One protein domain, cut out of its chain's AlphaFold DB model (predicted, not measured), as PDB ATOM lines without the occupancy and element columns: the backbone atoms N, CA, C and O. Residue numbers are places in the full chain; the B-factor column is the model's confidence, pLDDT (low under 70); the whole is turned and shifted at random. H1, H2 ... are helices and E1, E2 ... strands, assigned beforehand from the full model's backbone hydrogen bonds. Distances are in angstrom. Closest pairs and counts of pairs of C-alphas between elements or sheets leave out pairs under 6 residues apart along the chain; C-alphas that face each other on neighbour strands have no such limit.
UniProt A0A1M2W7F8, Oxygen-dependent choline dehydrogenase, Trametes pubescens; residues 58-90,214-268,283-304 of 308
ATOM      1  N   PRO A  58     183.235 122.562 164.671       85.69
ATOM      2  CA  PRO A  58     182.848 121.554 165.662       85.69
ATOM      3  C   PRO A  58     184.023 120.970 166.453       85.69
ATOM      4  O   PRO A  58     183.871 120.659 167.630       85.69
ATOM      5  N   ILE A  59     185.209 120.855 165.839       88.44
ATOM      6  CA  ILE A  59     186.420 120.376 166.521       88.44
ATOM      7  C   ILE A  59     186.848 121.271 167.694       88.44
ATOM      8  O   ILE A  59     187.477 120.781 168.627       88.44
ATOM      9  N   CYS A  60     186.483 122.556 167.686       88.69
ATOM     10  CA  CYS A  60     186.876 123.506 168.723       88.69
ATOM     11  C   CYS A  60     186.331 123.092 170.097       88.69
ATOM     12  O   CYS A  60     187.083 123.049 171.066       88.69
ATOM     13  N   SER A  61     185.066 122.672 170.175       89.31
ATOM     14  CA  SER A  61     184.485 122.203 171.444       89.31
ATOM     15  C   SER A  61     185.203 120.966 171.994       89.31
ATOM     16  O   SER A  61     185.344 120.821 173.203       89.31
ATOM     17  N   LYS A  62     185.717 120.093 171.118       91.44
ATOM     18  CA  LYS A  62     186.496 118.913 171.523       91.44
ATOM     19  C   LYS A  62     187.890 119.257 172.016       91.44
ATOM     20  O   LYS A  62     188.373 118.593 172.926       91.44
ATOM     21  N   ILE A  63     188.510 120.289 171.455       91.38
ATOM     22  CA  ILE A  63     189.800 120.791 171.933       91.38
ATOM     23  C   ILE A  63     189.639 121.431 173.315       91.38
ATOM     24  O   ILE A  63     190.418 121.115 174.205       91.38
ATOM     25  N   LEU A  64     188.602 122.249 173.526       92.56
ATOM     26  CA  LEU A  64     188.314 122.834 174.842       92.56
ATOM     27  C   LEU A  64     187.989 121.755 175.885       92.56
ATOM     28  O   LEU A  64     188.534 121.785 176.981       92.56
ATOM     29  N   GLN A  65     187.195 120.742 175.518       94.12
ATOM     30  CA  GLN A  65     186.932 119.587 176.386       94.12
ATOM     31  C   GLN A  65     188.221 118.825 176.744       94.12
ATOM     32  O   GLN A  65     188.387 118.367 177.871       94.12
ATOM     33  N   ALA A  66     189.148 118.670 175.795       92.69
ATOM     34  CA  ALA A  66     190.439 118.044 176.066       92.69
ATOM     35  C   ALA A  66     191.312 118.903 176.997       92.69
ATOM     36  O   ALA A  66     191.960 118.354 177.882       92.69
ATOM     37  N   ALA A  67     191.296 120.228 176.830       93.31
ATOM     38  CA  ALA A  67     191.996 121.161 177.706       93.31
ATOM     39  C   ALA A  67     191.458 121.095 179.148       93.31
ATOM     40  O   ALA A  67     192.237 120.965 180.089       93.31
ATOM     41  N   GLU A  68     190.135 121.071 179.315       93.56
ATOM     42  CA  GLU A  68     189.479 120.915 180.618       93.56
ATOM     43  C   GLU A  68     189.841 119.583 181.295       93.56
ATOM     44  O   GLU A  68     190.179 119.559 182.478       93.56
ATOM     45  N   ASN A  69     189.874 118.476 180.541       93.62
ATOM     46  CA  ASN A  69     190.323 117.175 181.058       93.62
ATOM     47  C   ASN A  69     191.783 117.201 181.548       93.62
ATOM     48  O   ASN A  69     192.144 116.451 182.455       93.62
ATOM     49  N   LEU A  70     192.614 118.067 180.959       91.75
ATOM     50  CA  LEU A  70     193.993 118.332 181.379       91.75
ATOM     51  C   LEU A  70     194.089 119.395 182.484       91.75
ATOM     52  O   LEU A  70     195.193 119.747 182.887       91.75
ATOM     53  N   ARG A  71     192.950 119.888 182.991       90.81
ATOM     54  CA  ARG A  71     192.843 120.953 184.001       90.81
ATOM     55  C   ARG A  71     193.453 122.284 183.556       90.81
ATOM     56  O   ARG A  71     193.831 123.101 184.394       90.81
ATOM     57  N   ILE A  72     193.524 122.510 182.246       92.81
ATOM     58  CA  ILE A  72     193.902 123.802 181.677       92.81
ATOM     59  C   ILE A  72     192.709 124.752 181.864       92.81
ATOM     60  O   ILE A  72     191.596 124.391 181.469       92.81
ATOM     61  N   PRO A  73     192.904 125.945 182.457       91.81
ATOM     62  CA  PRO A  73     191.836 126.927 182.620       91.81
ATOM     63  C   PRO A  73     191.199 127.305 181.283       91.81
ATOM     64  O   PRO A  73     191.888 127.353 180.264       91.81
ATOM     65  N   LEU A  74     189.904 127.621 181.291       92.69
ATOM     66  CA  LEU A  74     189.181 128.117 180.121       92.69
ATOM     67  C   LEU A  74     188.793 129.587 180.340       92.69
ATOM     68  O   LEU A  74     187.662 129.852 180.742       92.69
ATOM     69  N   PRO A  75     189.732 130.538 180.182       89.88
ATOM     70  CA  PRO A  75     189.431 131.950 180.358       89.88
ATOM     71  C   PRO A  75     188.422 132.440 179.314       89.88
ATOM     72  O   PRO A  75     188.500 132.070 178.140       89.88
ATOM     73  N   ASP A  76     187.525 133.331 179.736       82.44
ATOM     74  CA  ASP A  76     186.565 133.981 178.835       82.44
ATOM     75  C   ASP A  76     187.256 134.959 177.864       82.44
ATOM     76  O   ASP A  76     186.817 135.122 176.726       82.44
ATOM     77  N   ASP A  77     188.356 135.589 178.297       85.19
ATOM     78  CA  ASP A  77     189.157 136.519 177.497       85.19
ATOM     79  C   ASP A  77     190.639 136.438 177.877       85.19
ATOM     80  O   ASP A  77     191.011 136.720 179.015       85.19
ATOM     81  N   PHE A  78     191.504 136.109 176.916       86.19
ATOM     82  CA  PHE A  78     192.958 136.082 177.116       86.19
ATOM     83  C   PHE A  78     193.580 137.454 177.387       86.19
ATOM     84  O   PHE A  78     194.692 137.535 177.908       86.19
ATOM     85  N   ASN A  79     192.893 138.529 177.002       84.94
ATOM     86  CA  ASN A  79     193.411 139.891 177.065       84.94
ATOM     87  C   ASN A  79     193.076 140.591 178.390       84.94
ATOM     88  O   ASN A  79     193.511 141.724 178.607       84.94
ATOM     89  N   ALA A  80     192.328 139.939 179.284       85.12
ATOM     90  CA  ALA A  80     192.093 140.461 180.622       85.12
ATOM     91  C   ALA A  80     193.382 140.386 181.480       85.12
ATOM     92  O   ALA A  80     194.173 139.453 181.307       85.12
ATOM     93  N   PRO A  81     193.604 141.324 182.430       78.69
ATOM     94  CA  PRO A  81     194.881 141.509 183.140       78.69
ATOM     95  C   PRO A  81     195.505 140.276 183.819       78.69
ATOM     96  O   PRO A  81     196.718 140.255 184.006       78.69
ATOM     97  N   ASP A  82     194.717 139.246 184.146       78.19
ATOM     98  CA  ASP A  82     195.168 138.023 184.833       78.19
ATOM     99  C   ASP A  82     194.717 136.728 184.123       78.19
ATOM    100  O   ASP A  82     194.574 135.677 184.746       78.19
ATOM    101  N   SER A  83     194.463 136.795 182.814       82.12
ATOM    102  CA  SER A  83     193.735 135.752 182.072       82.12
ATOM    103  C   SER A  83     194.502 135.201 180.859       82.12
ATOM    104  O   SER A  83     193.954 134.517 179.998       82.12
ATOM    105  N   SER A  84     195.804 135.478 180.781       84.56
ATOM    106  CA  SER A  84     196.654 135.122 179.637       84.56
ATOM    107  C   SER A  84     197.038 133.639 179.558       84.56
ATOM    108  O   SER A  84     197.616 133.228 178.556       84.56
ATOM    109  N   ILE A  85     196.726 132.838 180.583       90.44
ATOM    110  CA  ILE A  85     196.964 131.389 180.630       90.44
ATOM    111  C   ILE A  85     195.635 130.646 180.510       90.44
ATOM    112  O   ILE A  85     194.689 130.916 181.248       90.44
ATOM    113  N   GLY A  86     195.590 129.651 179.629       92.75
ATOM    114  CA  GLY A  86     194.447 128.764 179.458       92.75
ATOM    115  C   GLY A  86     194.172 128.421 178.002       92.75
ATOM    116  O   GLY A  86     194.996 128.669 177.124       92.75
ATOM    117  N   ALA A  87     193.000 127.856 177.735       93.31
ATOM    118  CA  ALA A  87     192.514 127.534 176.400       93.31
ATOM    119  C   ALA A  87     191.175 128.220 176.128       93.31
ATOM    120  O   ALA A  87     190.272 128.192 176.955       93.31
ATOM    121  N   GLY A  88     191.023 128.811 174.949       90.00
ATOM    122  CA  GLY A  88     189.898 129.701 174.697       90.00
ATOM    123  C   GLY A  88     189.834 130.189 173.257       90.00
ATOM    124  O   GLY A  88     190.742 129.927 172.455       90.00
ATOM    125  N   PRO A  89     188.732 130.857 172.890       85.25
ATOM    126  CA  PRO A  89     188.575 131.428 171.567       85.25
ATOM    127  C   PRO A  89     189.512 132.611 171.348       85.25
ATOM    128  O   PRO A  89     189.736 133.430 172.234       85.25
ATOM    129  N   PHE A  90     190.026 132.730 170.125       84.31
ATOM    130  CA  PHE A  90     190.679 133.962 169.709       84.31
ATOM    131  C   PHE A  90     189.654 135.019 169.325       84.31
ATOM    132  O   PHE A  90     188.639 134.739 168.680       84.31
ATOM    133  N   ILE A 214     201.812 120.767 163.536       85.31
ATOM    134  CA  ILE A 214     201.613 119.356 163.881       85.31
ATOM    135  C   ILE A 214     200.240 118.939 163.350       85.31
ATOM    136  O   ILE A 214     199.208 119.469 163.763       85.31
ATOM    137  N   VAL A 215     200.228 118.020 162.384       85.06
ATOM    138  CA  VAL A 215     199.014 117.656 161.643       85.06
ATOM    139  C   VAL A 215     198.392 116.391 162.222       85.06
ATOM    140  O   VAL A 215     199.025 115.340 162.276       85.06
ATOM    141  N   PHE A 216     197.112 116.474 162.581       85.25
ATOM    142  CA  PHE A 216     196.320 115.345 163.065       85.25
ATOM    143  C   PHE A 216     195.193 115.009 162.089       85.25
ATOM    144  O   PHE A 216     194.622 115.886 161.437       85.25
ATOM    145  N   ARG A 217     194.825 113.726 162.010       87.19
ATOM    146  CA  ARG A 217     193.658 113.294 161.234       87.19
ATOM    147  C   ARG A 217     192.380 113.560 162.029       87.19
ATOM    148  O   ARG A 217     192.138 112.913 163.044       87.19
ATOM    149  N   ALA A 218     191.536 114.455 161.528       85.44
ATOM    150  CA  ALA A 218     190.196 114.668 162.062       85.44
ATOM    151  C   ALA A 218     189.166 113.729 161.410       85.44
ATOM    152  O   ALA A 218     189.336 113.253 160.285       85.44
ATOM    153  N   ARG A 219     188.058 113.478 162.115       86.75
ATOM    154  CA  ARG A 219     186.885 112.817 161.529       86.75
ATOM    155  C   ARG A 219     186.248 113.734 160.475       86.75
ATOM    156  O   ARG A 219     186.228 114.954 160.634       86.75
ATOM    157  N   LYS A 220     185.676 113.152 159.418       84.94
ATOM    158  CA  LYS A 220     184.999 113.908 158.349       84.94
ATOM    159  C   LYS A 220     183.894 114.803 158.930       84.94
ATOM    160  O   LYS A 220     183.111 114.347 159.757       84.94
ATOM    161  N   GLY A 221     183.843 116.064 158.495       83.38
ATOM    162  CA  GLY A 221     182.829 117.044 158.912       83.38
ATOM    163  C   GLY A 221     183.144 117.823 160.197       83.38
ATOM    164  O   GLY A 221     182.409 118.745 160.528       83.38
ATOM    165  N   TRP A 222     184.237 117.506 160.901       86.19
ATOM    166  CA  TRP A 222     184.629 118.221 162.127       86.19
ATOM    167  C   TRP A 222     185.450 119.488 161.869       86.19
ATOM    168  O   TRP A 222     185.550 120.353 162.739       86.19
ATOM    169  N   THR A 223     186.022 119.595 160.673       86.81
ATOM    170  CA  THR A 223     186.906 120.672 160.223       86.81
ATOM    171  C   THR A 223     186.380 121.291 158.927       86.81
ATOM    172  O   THR A 223     185.495 120.757 158.246       86.81
ATOM    173  N   TRP A 224     186.956 122.429 158.544       85.44
ATOM    174  CA  TRP A 224     186.655 123.102 157.277       85.44
ATOM    175  C   TRP A 224     187.509 122.633 156.093       85.44
ATOM    176  O   TRP A 224     187.487 123.270 155.043       85.44
ATOM    177  N   ASP A 225     188.192 121.490 156.203       84.56
ATOM    178  CA  ASP A 225     189.028 120.954 155.116       84.56
ATOM    179  C   ASP A 225     188.246 120.798 153.802       84.56
ATOM    180  O   ASP A 225     188.778 121.051 152.719       84.56
ATOM    181  N   HIS A 226     186.950 120.476 153.889       83.50
ATOM    182  CA  HIS A 226     186.052 120.342 152.739       83.50
ATOM    183  C   HIS A 226     185.936 121.616 151.880       83.50
ATOM    184  O   HIS A 226     185.650 121.500 150.688       83.50
ATOM    185  N   LEU A 227     186.173 122.805 152.455       85.12
ATOM    186  CA  LEU A 227     186.198 124.074 151.719       85.12
ATOM    187  C   LEU A 227     187.417 124.163 150.796       85.12
ATOM    188  O   LEU A 227     187.349 124.791 149.751       85.12
ATOM    189  N   THR A 228     188.525 123.509 151.144       79.50
ATOM    190  CA  THR A 228     189.730 123.475 150.295       79.50
ATOM    191  C   THR A 228     189.761 122.296 149.332       79.50
ATOM    192  O   THR A 228     190.453 122.334 148.318       79.50
ATOM    193  N   GLN A 229     189.007 121.240 149.640       82.12
ATOM    194  CA  GLN A 229     188.925 120.035 148.819       82.12
ATOM    195  C   GLN A 229     187.947 120.183 147.651       82.12
ATOM    196  O   GLN A 229     188.102 119.494 146.647       82.12
ATOM    197  N   ASN A 230     186.940 121.054 147.775       86.00
ATOM    198  CA  ASN A 230     185.916 121.235 146.755       86.00
ATOM    199  C   ASN A 230     185.661 122.732 146.479       86.00
ATOM    200  O   ASN A 230     185.067 123.410 147.325       86.00
ATOM    201  N   PRO A 231     186.026 123.240 145.285       89.50
ATOM    202  CA  PRO A 231     185.780 124.626 144.887       89.50
ATOM    203  C   PRO A 231     184.308 125.045 144.954       89.50
ATOM    204  O   PRO A 231     184.020 126.202 145.239       89.50
ATOM    205  N   PHE A 232     183.370 124.117 144.745       93.44
ATOM    206  CA  PHE A 232     181.941 124.406 144.859       93.44
ATOM    207  C   PHE A 232     181.549 124.773 146.298       93.44
ATOM    208  O   PHE A 232     180.826 125.742 146.516       93.44
ATOM    209  N   HIS A 233     182.075 124.053 147.298       90.25
ATOM    210  CA  HIS A 233     181.844 124.396 148.705       90.25
ATOM    211  C   HIS A 233     182.502 125.727 149.082       90.25
ATOM    212  O   HIS A 233     181.906 126.507 149.824       90.25
ATOM    213  N   ALA A 234     183.697 126.013 148.550       90.81
ATOM    214  CA  ALA A 234     184.342 127.314 148.723       90.81
ATOM    215  C   ALA A 234     183.484 128.448 148.141       90.81
ATOM    216  O   ALA A 234     183.222 129.436 148.823       90.81
ATOM    217  N   ALA A 235     182.997 128.280 146.908       93.94
ATOM    218  CA  ALA A 235     182.152 129.256 146.232       93.94
ATOM    219  C   ALA A 235     180.849 129.505 147.003       93.94
ATOM    220  O   ALA A 235     180.469 130.656 147.205       93.94
ATOM    221  N   LEU A 236     180.204 128.449 147.508       94.12
ATOM    222  CA  LEU A 236     178.998 128.582 148.323       94.12
ATOM    223  C   LEU A 236     179.273 129.291 149.661       94.12
ATOM    224  O   LEU A 236     178.455 130.095 150.104       94.12
ATOM    225  N   ALA A 237     180.422 129.036 150.296       90.75
ATOM    226  CA  ALA A 237     180.823 129.723 151.524       90.75
ATOM    227  C   ALA A 237     181.101 131.219 151.294       90.75
ATOM    228  O   ALA A 237     180.715 132.040 152.125       90.75
ATOM    229  N   ILE A 238     181.720 131.576 150.164       92.81
ATOM    230  CA  ILE A 238     181.917 132.972 149.750       92.81
ATOM    231  C   ILE A 238     180.570 133.635 149.468       92.81
ATOM    232  O   ILE A 238     180.308 134.715 149.986       92.81
ATOM    233  N   LEU A 239     179.691 132.980 148.703       95.12
ATOM    234  CA  LEU A 239     178.363 133.508 148.392       95.12
ATOM    235  C   LEU A 239     177.545 133.750 149.666       95.12
ATOM    236  O   LEU A 239     176.907 134.788 149.801       95.12
ATOM    237  N   ARG A 240     177.610 132.825 150.630       92.25
ATOM    238  CA  ARG A 240     176.948 132.980 151.929       92.25
ATOM    239  C   ARG A 240     177.447 134.212 152.691       92.25
ATOM    240  O   ARG A 240     176.643 134.919 153.295       92.25
ATOM    241  N   TRP A 241     178.751 134.468 152.664       92.06
ATOM    242  CA  TRP A 241     179.326 135.657 153.288       92.06
ATOM    243  C   TRP A 241     178.938 136.939 152.544       92.06
ATOM    244  O   TRP A 241     178.525 137.892 153.186       92.06
ATOM    245  N   LEU A 242     178.951 136.944 151.209       92.69
ATOM    246  CA  LEU A 242     178.534 138.112 150.422       92.69
ATOM    247  C   LEU A 242     177.061 138.486 150.637       92.69
ATOM    248  O   LEU A 242     176.727 139.665 150.652       92.69
ATOM    249  N   LEU A 243     176.177 137.494 150.777       93.12
ATOM    250  CA  LEU A 243     174.738 137.733 150.916       93.12
ATOM    251  C   LEU A 243     174.308 138.041 152.354       93.12
ATOM    252  O   LEU A 243     173.354 138.789 152.548       93.12
ATOM    253  N   TRP A 244     174.972 137.451 153.353       90.56
ATOM    254  CA  TRP A 244     174.508 137.506 154.745       90.56
ATOM    255  C   TRP A 244     175.589 137.855 155.771       90.56
ATOM    256  O   TRP A 244     175.292 137.868 156.959       90.56
ATOM    257  N   GLY A 245     176.845 138.057 155.370       87.44
ATOM    258  CA  GLY A 245     177.955 138.287 156.302       87.44
ATOM    259  C   GLY A 245     178.247 137.093 157.220       87.44
ATOM    260  O   GLY A 245     178.928 137.240 158.224       87.44
ATOM    261  N   THR A 246     177.739 135.890 156.920       85.44
ATOM    262  CA  THR A 246     177.864 134.726 157.816       85.44
ATOM    263  C   THR A 246     178.678 133.582 157.224       85.44
ATOM    264  O   THR A 246     178.908 133.484 156.019       85.44
ATOM    265  N   GLY A 247     179.042 132.636 158.091       86.06
ATOM    266  CA  GLY A 247     179.667 131.378 157.707       86.06
ATOM    267  C   GLY A 247     181.193 131.399 157.821       86.06
ATOM    268  O   GLY A 247     181.760 132.285 158.453       86.06
ATOM    269  N   PRO A 248     181.880 130.406 157.235       85.00
ATOM    270  CA  PRO A 248     183.313 130.206 157.450       85.00
ATOM    271  C   PRO A 248     184.209 131.374 157.019       85.00
ATOM    272  O   PRO A 248     185.281 131.546 157.585       85.00
ATOM    273  N   MET A 249     183.787 132.172 156.031       86.94
ATOM    274  CA  MET A 249     184.570 133.317 155.535       86.94
ATOM    275  C   MET A 249     184.494 134.547 156.456       86.94
ATOM    276  O   MET A 249     185.372 135.398 156.392       86.94
ATOM    277  N   ALA A 250     183.501 134.597 157.351       85.56
ATOM    278  CA  ALA A 250     183.340 135.616 158.395       85.56
ATOM    279  C   ALA A 250     184.197 135.345 159.650       85.56
ATOM    280  O   ALA A 250     184.014 135.978 160.688       85.56
ATOM    281  N   SER A 251     185.057 134.325 159.613       79.88
ATOM    282  CA  SER A 251     185.707 133.760 160.794       79.88
ATOM    283  C   SER A 251     187.215 133.638 160.604       79.88
ATOM    284  O   SER A 251     187.714 133.444 159.493       79.88
ATOM    285  N   LEU A 252     187.956 133.703 161.710       79.19
ATOM    286  CA  LEU A 252     189.366 133.326 161.729       79.19
ATOM    287  C   LEU A 252     189.521 131.832 161.416       79.19
ATOM    288  O   LEU A 252     188.778 130.985 161.910       79.19
ATOM    289  N   SER A 253     190.551 131.479 160.650       74.81
ATOM    290  CA  SER A 253     190.959 130.078 160.484       74.81
ATOM    291  C   SER A 253     191.515 129.484 161.790       74.81
ATOM    292  O   SER A 253     191.332 128.287 162.056       74.81
ATOM    293  N   PHE A 254     192.149 130.332 162.608       79.94
ATOM    294  CA  PHE A 254     192.630 130.050 163.958       79.94
ATOM    295  C   PHE A 254     191.595 130.465 164.997       79.94
ATOM    296  O   PHE A 254     191.564 131.607 165.439       79.94
ATOM    297  N   GLN A 255     190.707 129.548 165.357       82.44
ATOM    298  CA  GLN A 255     189.563 129.889 166.210       82.44
ATOM    299  C   GLN A 255     189.850 129.717 167.694       82.44
ATOM    300  O   GLN A 255     189.167 130.324 168.507       82.44
ATOM    301  N   LEU A 256     190.839 128.889 168.029       87.56
ATOM    302  CA  LEU A 256     191.231 128.595 169.397       87.56
ATOM    303  C   LEU A 256     192.735 128.749 169.565       87.56
ATOM    304  O   LEU A 256     193.510 128.303 168.704       87.56
ATOM    305  N   GLY A 257     193.096 129.306 170.710       90.25
ATOM    306  CA  GLY A 257     194.440 129.325 171.256       90.25
ATOM    307  C   GLY A 257     194.495 128.573 172.571       90.25
ATOM    308  O   GLY A 257     193.481 128.384 173.247       90.25
ATOM    309  N   MET A 258     195.695 128.151 172.921       92.50
ATOM    310  CA  MET A 258     196.025 127.638 174.232       92.50
ATOM    311  C   MET A 258     197.391 128.187 174.614       92.50
ATOM    312  O   MET A 258     198.392 127.888 173.967       92.50
ATOM    313  N   PHE A 259     197.401 128.995 175.663       93.00
ATOM    314  CA  PHE A 259     198.586 129.597 176.243       93.00
ATOM    315  C   PHE A 259     198.885 128.881 177.551       93.00
ATOM    316  O   PHE A 259     198.078 128.911 178.480       93.00
ATOM    317  N   ILE A 260     200.020 128.198 177.615       91.81
ATOM    318  CA  ILE A 260     200.428 127.427 178.792       91.81
ATOM    319  C   ILE A 260     201.883 127.713 179.123       91.81
ATOM    320  O   ILE A 260     202.608 128.329 178.338       91.81
ATOM    321  N   ARG A 261     202.290 127.251 180.305       89.12
ATOM    322  CA  ARG A 261     203.695 127.168 180.669       89.12
ATOM    323  C   ARG A 261     204.212 125.746 180.502       89.12
ATOM    324  O   ARG A 261     203.537 124.792 180.889       89.12
ATOM    325  N   SER A 262     205.407 125.607 179.944       87.56
ATOM    326  CA  SER A 262     206.087 124.324 179.777       87.56
ATOM    327  C   SER A 262     206.514 123.701 181.111       87.56
ATOM    328  O   SER A 262     206.692 122.487 181.180       87.56
ATOM    329  N   ASP A 263     206.629 124.513 182.166       86.62
ATOM    330  CA  ASP A 263     206.966 124.117 183.536       86.62
ATOM    331  C   ASP A 263     205.741 123.954 184.460       86.62
ATOM    332  O   ASP A 263     205.906 123.774 185.667       86.62
ATOM    333  N   ASP A 264     204.509 123.986 183.929       86.38
ATOM    334  CA  ASP A 264     203.307 123.763 184.740       86.38
ATOM    335  C   ASP A 264     203.195 122.290 185.167       86.38
ATOM    336  O   ASP A 264     202.754 121.426 184.406       86.38
ATOM    337  N   GLU A 265     203.548 122.017 186.425       83.81
ATOM    338  CA  GLU A 265     203.511 120.686 187.048       83.81
ATOM    339  C   GLU A 265     202.116 120.037 187.064       83.81
ATOM    340  O   GLU A 265     201.988 118.832 187.289       83.81
ATOM    341  N   ARG A 266     201.046 120.810 186.837       83.19
ATOM    342  CA  ARG A 266     199.683 120.266 186.738       83.19
ATOM    343  C   ARG A 266     199.464 119.512 185.430       83.19
ATOM    344  O   ARG A 266     198.545 118.693 185.359       83.19
ATOM    345  N   LEU A 267     200.266 119.798 184.404       85.00
ATOM    346  CA  LEU A 267     200.147 119.191 183.087       85.00
ATOM    347  C   LEU A 267     200.953 117.887 183.011       85.00
ATOM    348  O   LEU A 267     202.039 117.781 183.578       85.00
ATOM    349  N   PRO A 268     200.479 116.878 182.260       83.00
ATOM    350  CA  PRO A 268     201.168 115.596 182.123       83.00
ATOM    351  C   PRO A 268     202.331 115.673 181.111       83.00
ATOM    352  O   PRO A 268     202.424 114.842 180.209       83.00
ATOM    353  N   ARG A 283     204.958 134.855 185.034       79.88
ATOM    354  CA  ARG A 283     203.641 134.217 184.861       79.88
ATOM    355  C   ARG A 283     203.146 134.245 183.413       79.88
ATOM    356  O   ARG A 283     202.034 133.798 183.148       79.88
ATOM    357  N   SER A 284     203.949 134.758 182.484       88.06
ATOM    358  CA  SER A 284     203.615 134.749 181.063       88.06
ATOM    359  C   SER A 284     203.663 133.319 180.508       88.06
ATOM    360  O   SER A 284     204.474 132.511 180.981       88.06
ATOM    361  N   PRO A 285     202.836 132.999 179.497       90.00
ATOM    362  CA  PRO A 285     202.993 131.762 178.745       90.00
ATOM    363  C   PRO A 285     204.337 131.738 178.015       90.00
ATOM    364  O   PRO A 285     204.797 132.762 177.504       90.00
ATOM    365  N   ASP A 286     204.938 130.556 177.933       89.19
ATOM    366  CA  ASP A 286     206.118 130.266 177.110       89.19
ATOM    367  C   ASP A 286     205.770 129.377 175.898       89.19
ATOM    368  O   ASP A 286     206.567 129.257 174.965       89.19
ATOM    369  N   LEU A 287     204.555 128.813 175.874       89.69
ATOM    370  CA  LEU A 287     204.010 128.010 174.788       89.69
ATOM    371  C   LEU A 287     202.659 128.563 174.318       89.69
ATOM    372  O   LEU A 287     201.720 128.725 175.100       89.69
ATOM    373  N   ASP A 288     202.560 128.784 173.006       90.38
ATOM    374  CA  ASP A 288     201.328 129.129 172.289       90.38
ATOM    375  C   ASP A 288     200.964 127.999 171.314       90.38
ATOM    376  O   ASP A 288     201.634 127.770 170.300       90.38
ATOM    377  N   ILE A 289     199.885 127.284 171.625       90.38
ATOM    378  CA  ILE A 289     199.329 126.224 170.789       90.38
ATOM    379  C   ILE A 289     198.076 126.756 170.106       90.38
ATOM    380  O   ILE A 289     197.056 127.039 170.732       90.38
ATOM    381  N   ARG A 290     198.118 126.821 168.776       87.50
ATOM    382  CA  ARG A 290     197.018 127.358 167.970       87.50
ATOM    383  C   ARG A 290     196.414 126.271 167.118       87.50
ATOM    384  O   ARG A 290     197.109 125.603 166.350       87.50
ATOM    385  N   LYS A 291     195.091 126.138 167.177       84.00
ATOM    386  CA  LYS A 291     194.389 125.274 166.233       84.00
ATOM    387  C   LYS A 291     194.390 125.951 164.864       84.00
ATOM    388  O   LYS A 291     193.697 126.942 164.656       84.00
ATOM    389  N   MET A 292     195.127 125.392 163.911       73.69
ATOM    390  CA  MET A 292     195.075 125.817 162.513       73.69
ATOM    391  C   MET A 292     193.967 125.064 161.771       73.69
ATOM    392  O   MET A 292     193.820 123.853 161.905       73.69
ATOM    393  N   GLY A 293     193.169 125.785 160.984       61.12
ATOM    394  CA  GLY A 293     191.992 125.227 160.319       61.12
ATOM    395  C   GLY A 293     192.177 124.670 158.908       61.12
ATOM    396  O   GLY A 293     191.169 124.247 158.352       61.12
ATOM    397  N   ILE A 294     193.364 124.741 158.293       57.97
ATOM    398  CA  ILE A 294     193.515 124.453 156.859       57.97
ATOM    399  C   ILE A 294     194.928 123.941 156.551       57.97
ATOM    400  O   ILE A 294     195.857 124.740 156.493       57.97
ATOM    401  N   PHE A 295     195.095 122.643 156.288       52.47
ATOM    402  CA  PHE A 295     196.295 122.127 155.617       52.47
ATOM    403  C   PHE A 295     195.982 120.876 154.793       52.47
ATOM    404  O   PHE A 295     195.378 119.926 155.284       52.47
ATOM    405  N   ARG A 296     196.451 120.849 153.536       49.19
ATOM    406  CA  ARG A 296     196.535 119.623 152.729       49.19
ATOM    407  C   ARG A 296     197.605 118.701 153.341       49.19
ATOM    408  O   ARG A 296     198.775 119.078 153.319       49.19
ATOM    409  N   PRO A 297     197.273 117.475 153.779       44.75
ATOM    410  CA  PRO A 297     198.276 116.507 154.235       44.75
ATOM    411  C   PRO A 297     199.157 115.962 153.100       44.75
ATOM    412  O   PRO A 297     200.226 115.410 153.354       44.75
ATOM    413  N   GLU A 298     198.727 116.096 151.840       46.16
ATOM    414  CA  GLU A 298     199.394 115.437 150.709       46.16
ATOM    415  C   GLU A 298     200.805 115.969 150.416       46.16
ATOM    416  O   GLU A 298     201.618 115.224 149.875       46.16
ATOM    417  N   MET A 299     201.138 117.206 150.807       40.34
ATOM    418  CA  MET A 299     202.498 117.736 150.623       40.34
ATOM    419  C   MET A 299     203.479 117.295 151.716       40.34
ATOM    420  O   MET A 299     204.643 117.062 151.415       40.34
ATOM    421  N   VAL A 300     203.028 117.122 152.963       42.84
ATOM    422  CA  VAL A 300     203.926 116.787 154.085       42.84
ATOM    423  C   VAL A 300     204.248 115.291 154.110       42.84
ATOM    424  O   VAL A 300     205.394 114.903 154.317       42.84
ATOM    425  N   CYS A 301     203.274 114.427 153.807       34.66
ATOM    426  CA  CYS A 301     203.498 112.977 153.829       34.66
ATOM    427  C   CYS A 301     204.275 112.438 152.615       34.66
ATOM    428  O   CYS A 301     204.816 111.337 152.705       34.66
ATOM    429  N   ARG A 302     204.355 113.168 151.491       36.16
ATOM    430  CA  ARG A 302     205.182 112.752 150.339       36.16
ATOM    431  C   ARG A 302     206.678 112.952 150.585       36.16
ATOM    432  O   ARG A 302     207.463 112.181 150.056       36.16
ATOM    433  N   ALA A 303     207.065 113.928 151.408       39.88
ATOM    434  CA  ALA A 303     208.470 114.185 151.733       39.88
ATOM    435  C   ALA A 303     209.075 113.153 152.707       39.88
ATOM    436  O   ALA A 303     210.292 113.033 152.785       39.88
ATOM    437  N   LEU A 304     208.238 112.394 153.426       41.16
ATOM    438  CA  LEU A 304     208.667 111.385 154.409       41.16
ATOM    439  C   LEU A 304     208.507 109.937 153.924       41.16
ATOM    440  O   LEU A 304     208.861 109.010 154.646       41.16
TER     441      LEU A 304
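Overview. This is residues 58 to 90, 214 to 268 and 283 to 304 of the 308 residues of the protein "Oxygen-dependent choline dehydrogenase" of Trametes pubescens (UniProt A0A1M2W7F8). A small antiparallel sheet of three strands in the order E1 E2 E3, with helix H1 laid along one face, makes one end of a flat, loose model; helices H2 and H3, meeting at a corner, make the other end. The short helix H4 lies away from both. The printed part has 110 residues, with four named helices and three named strands in the chain order H1 E1 H2 H3 E2 E3 H4; the class is mixed, with 50 residues, under half, in named elements. The radius of gyration of the C-alphas is 16.5 A, and they span 47 by 41 by 21 A.

Arrangement. H1, residues 58 to 69, is on the sheet of E1, residues 86 to 89, E2, residues 256 to 260, and E3, residues 287 to 290: two layers, a helix on one face of a sheet. Its height over the sheet is 9.5 A, and it runs along the strands, at 16 degrees to E1 on the local plane. It lies over E1 and, only just, with 3 of its C-alphas, over E2. The closest C-alphas of H1 and E1 are those of Leu 64 and Ala 87, 6.5 A apart. E1 and E2 are antiparallel, with N 86 and O 259 within hydrogen-bond range at 2.8 A; E2 and E3 are antiparallel, with N 258 and O 289 at 2.8 A. H2, residues 225 to 229, and H3, residues 231 to 244, touch only at the corner; their closest C-alphas, those of Leu 227 and Ala 234, are 4.8 A apart. H4, residues 298 to 303, touches no helix and is not on the sheet. Every O i to N i+4 pair is within hydrogen-bond range in H2 and H3, 7 of 8 in H1 and 0 of 2 in H4, where 1 of 3 O i to N i+3 pairs is.

Along the chain. H1 begins at C-alpha 58 (182.848, 121.554, 165.662) and is 17.7 A long, H3 19.8 A and E2 13.2 A. H4 ends at C-alpha 303 (208.470, 114.185, 151.733).

Size, cuts and confidence. The C-alphas farthest apart, of Leu 243 and Glu 265, are 49.2 A apart. Residues 91 to 213 and 269 to 282 are not printed, with gaps of 19.2 A and 19.0 A between C-alphas. The links H1 to E1 and H3 to E2 are long. Residues 293 to 304 have pLDDT under 70.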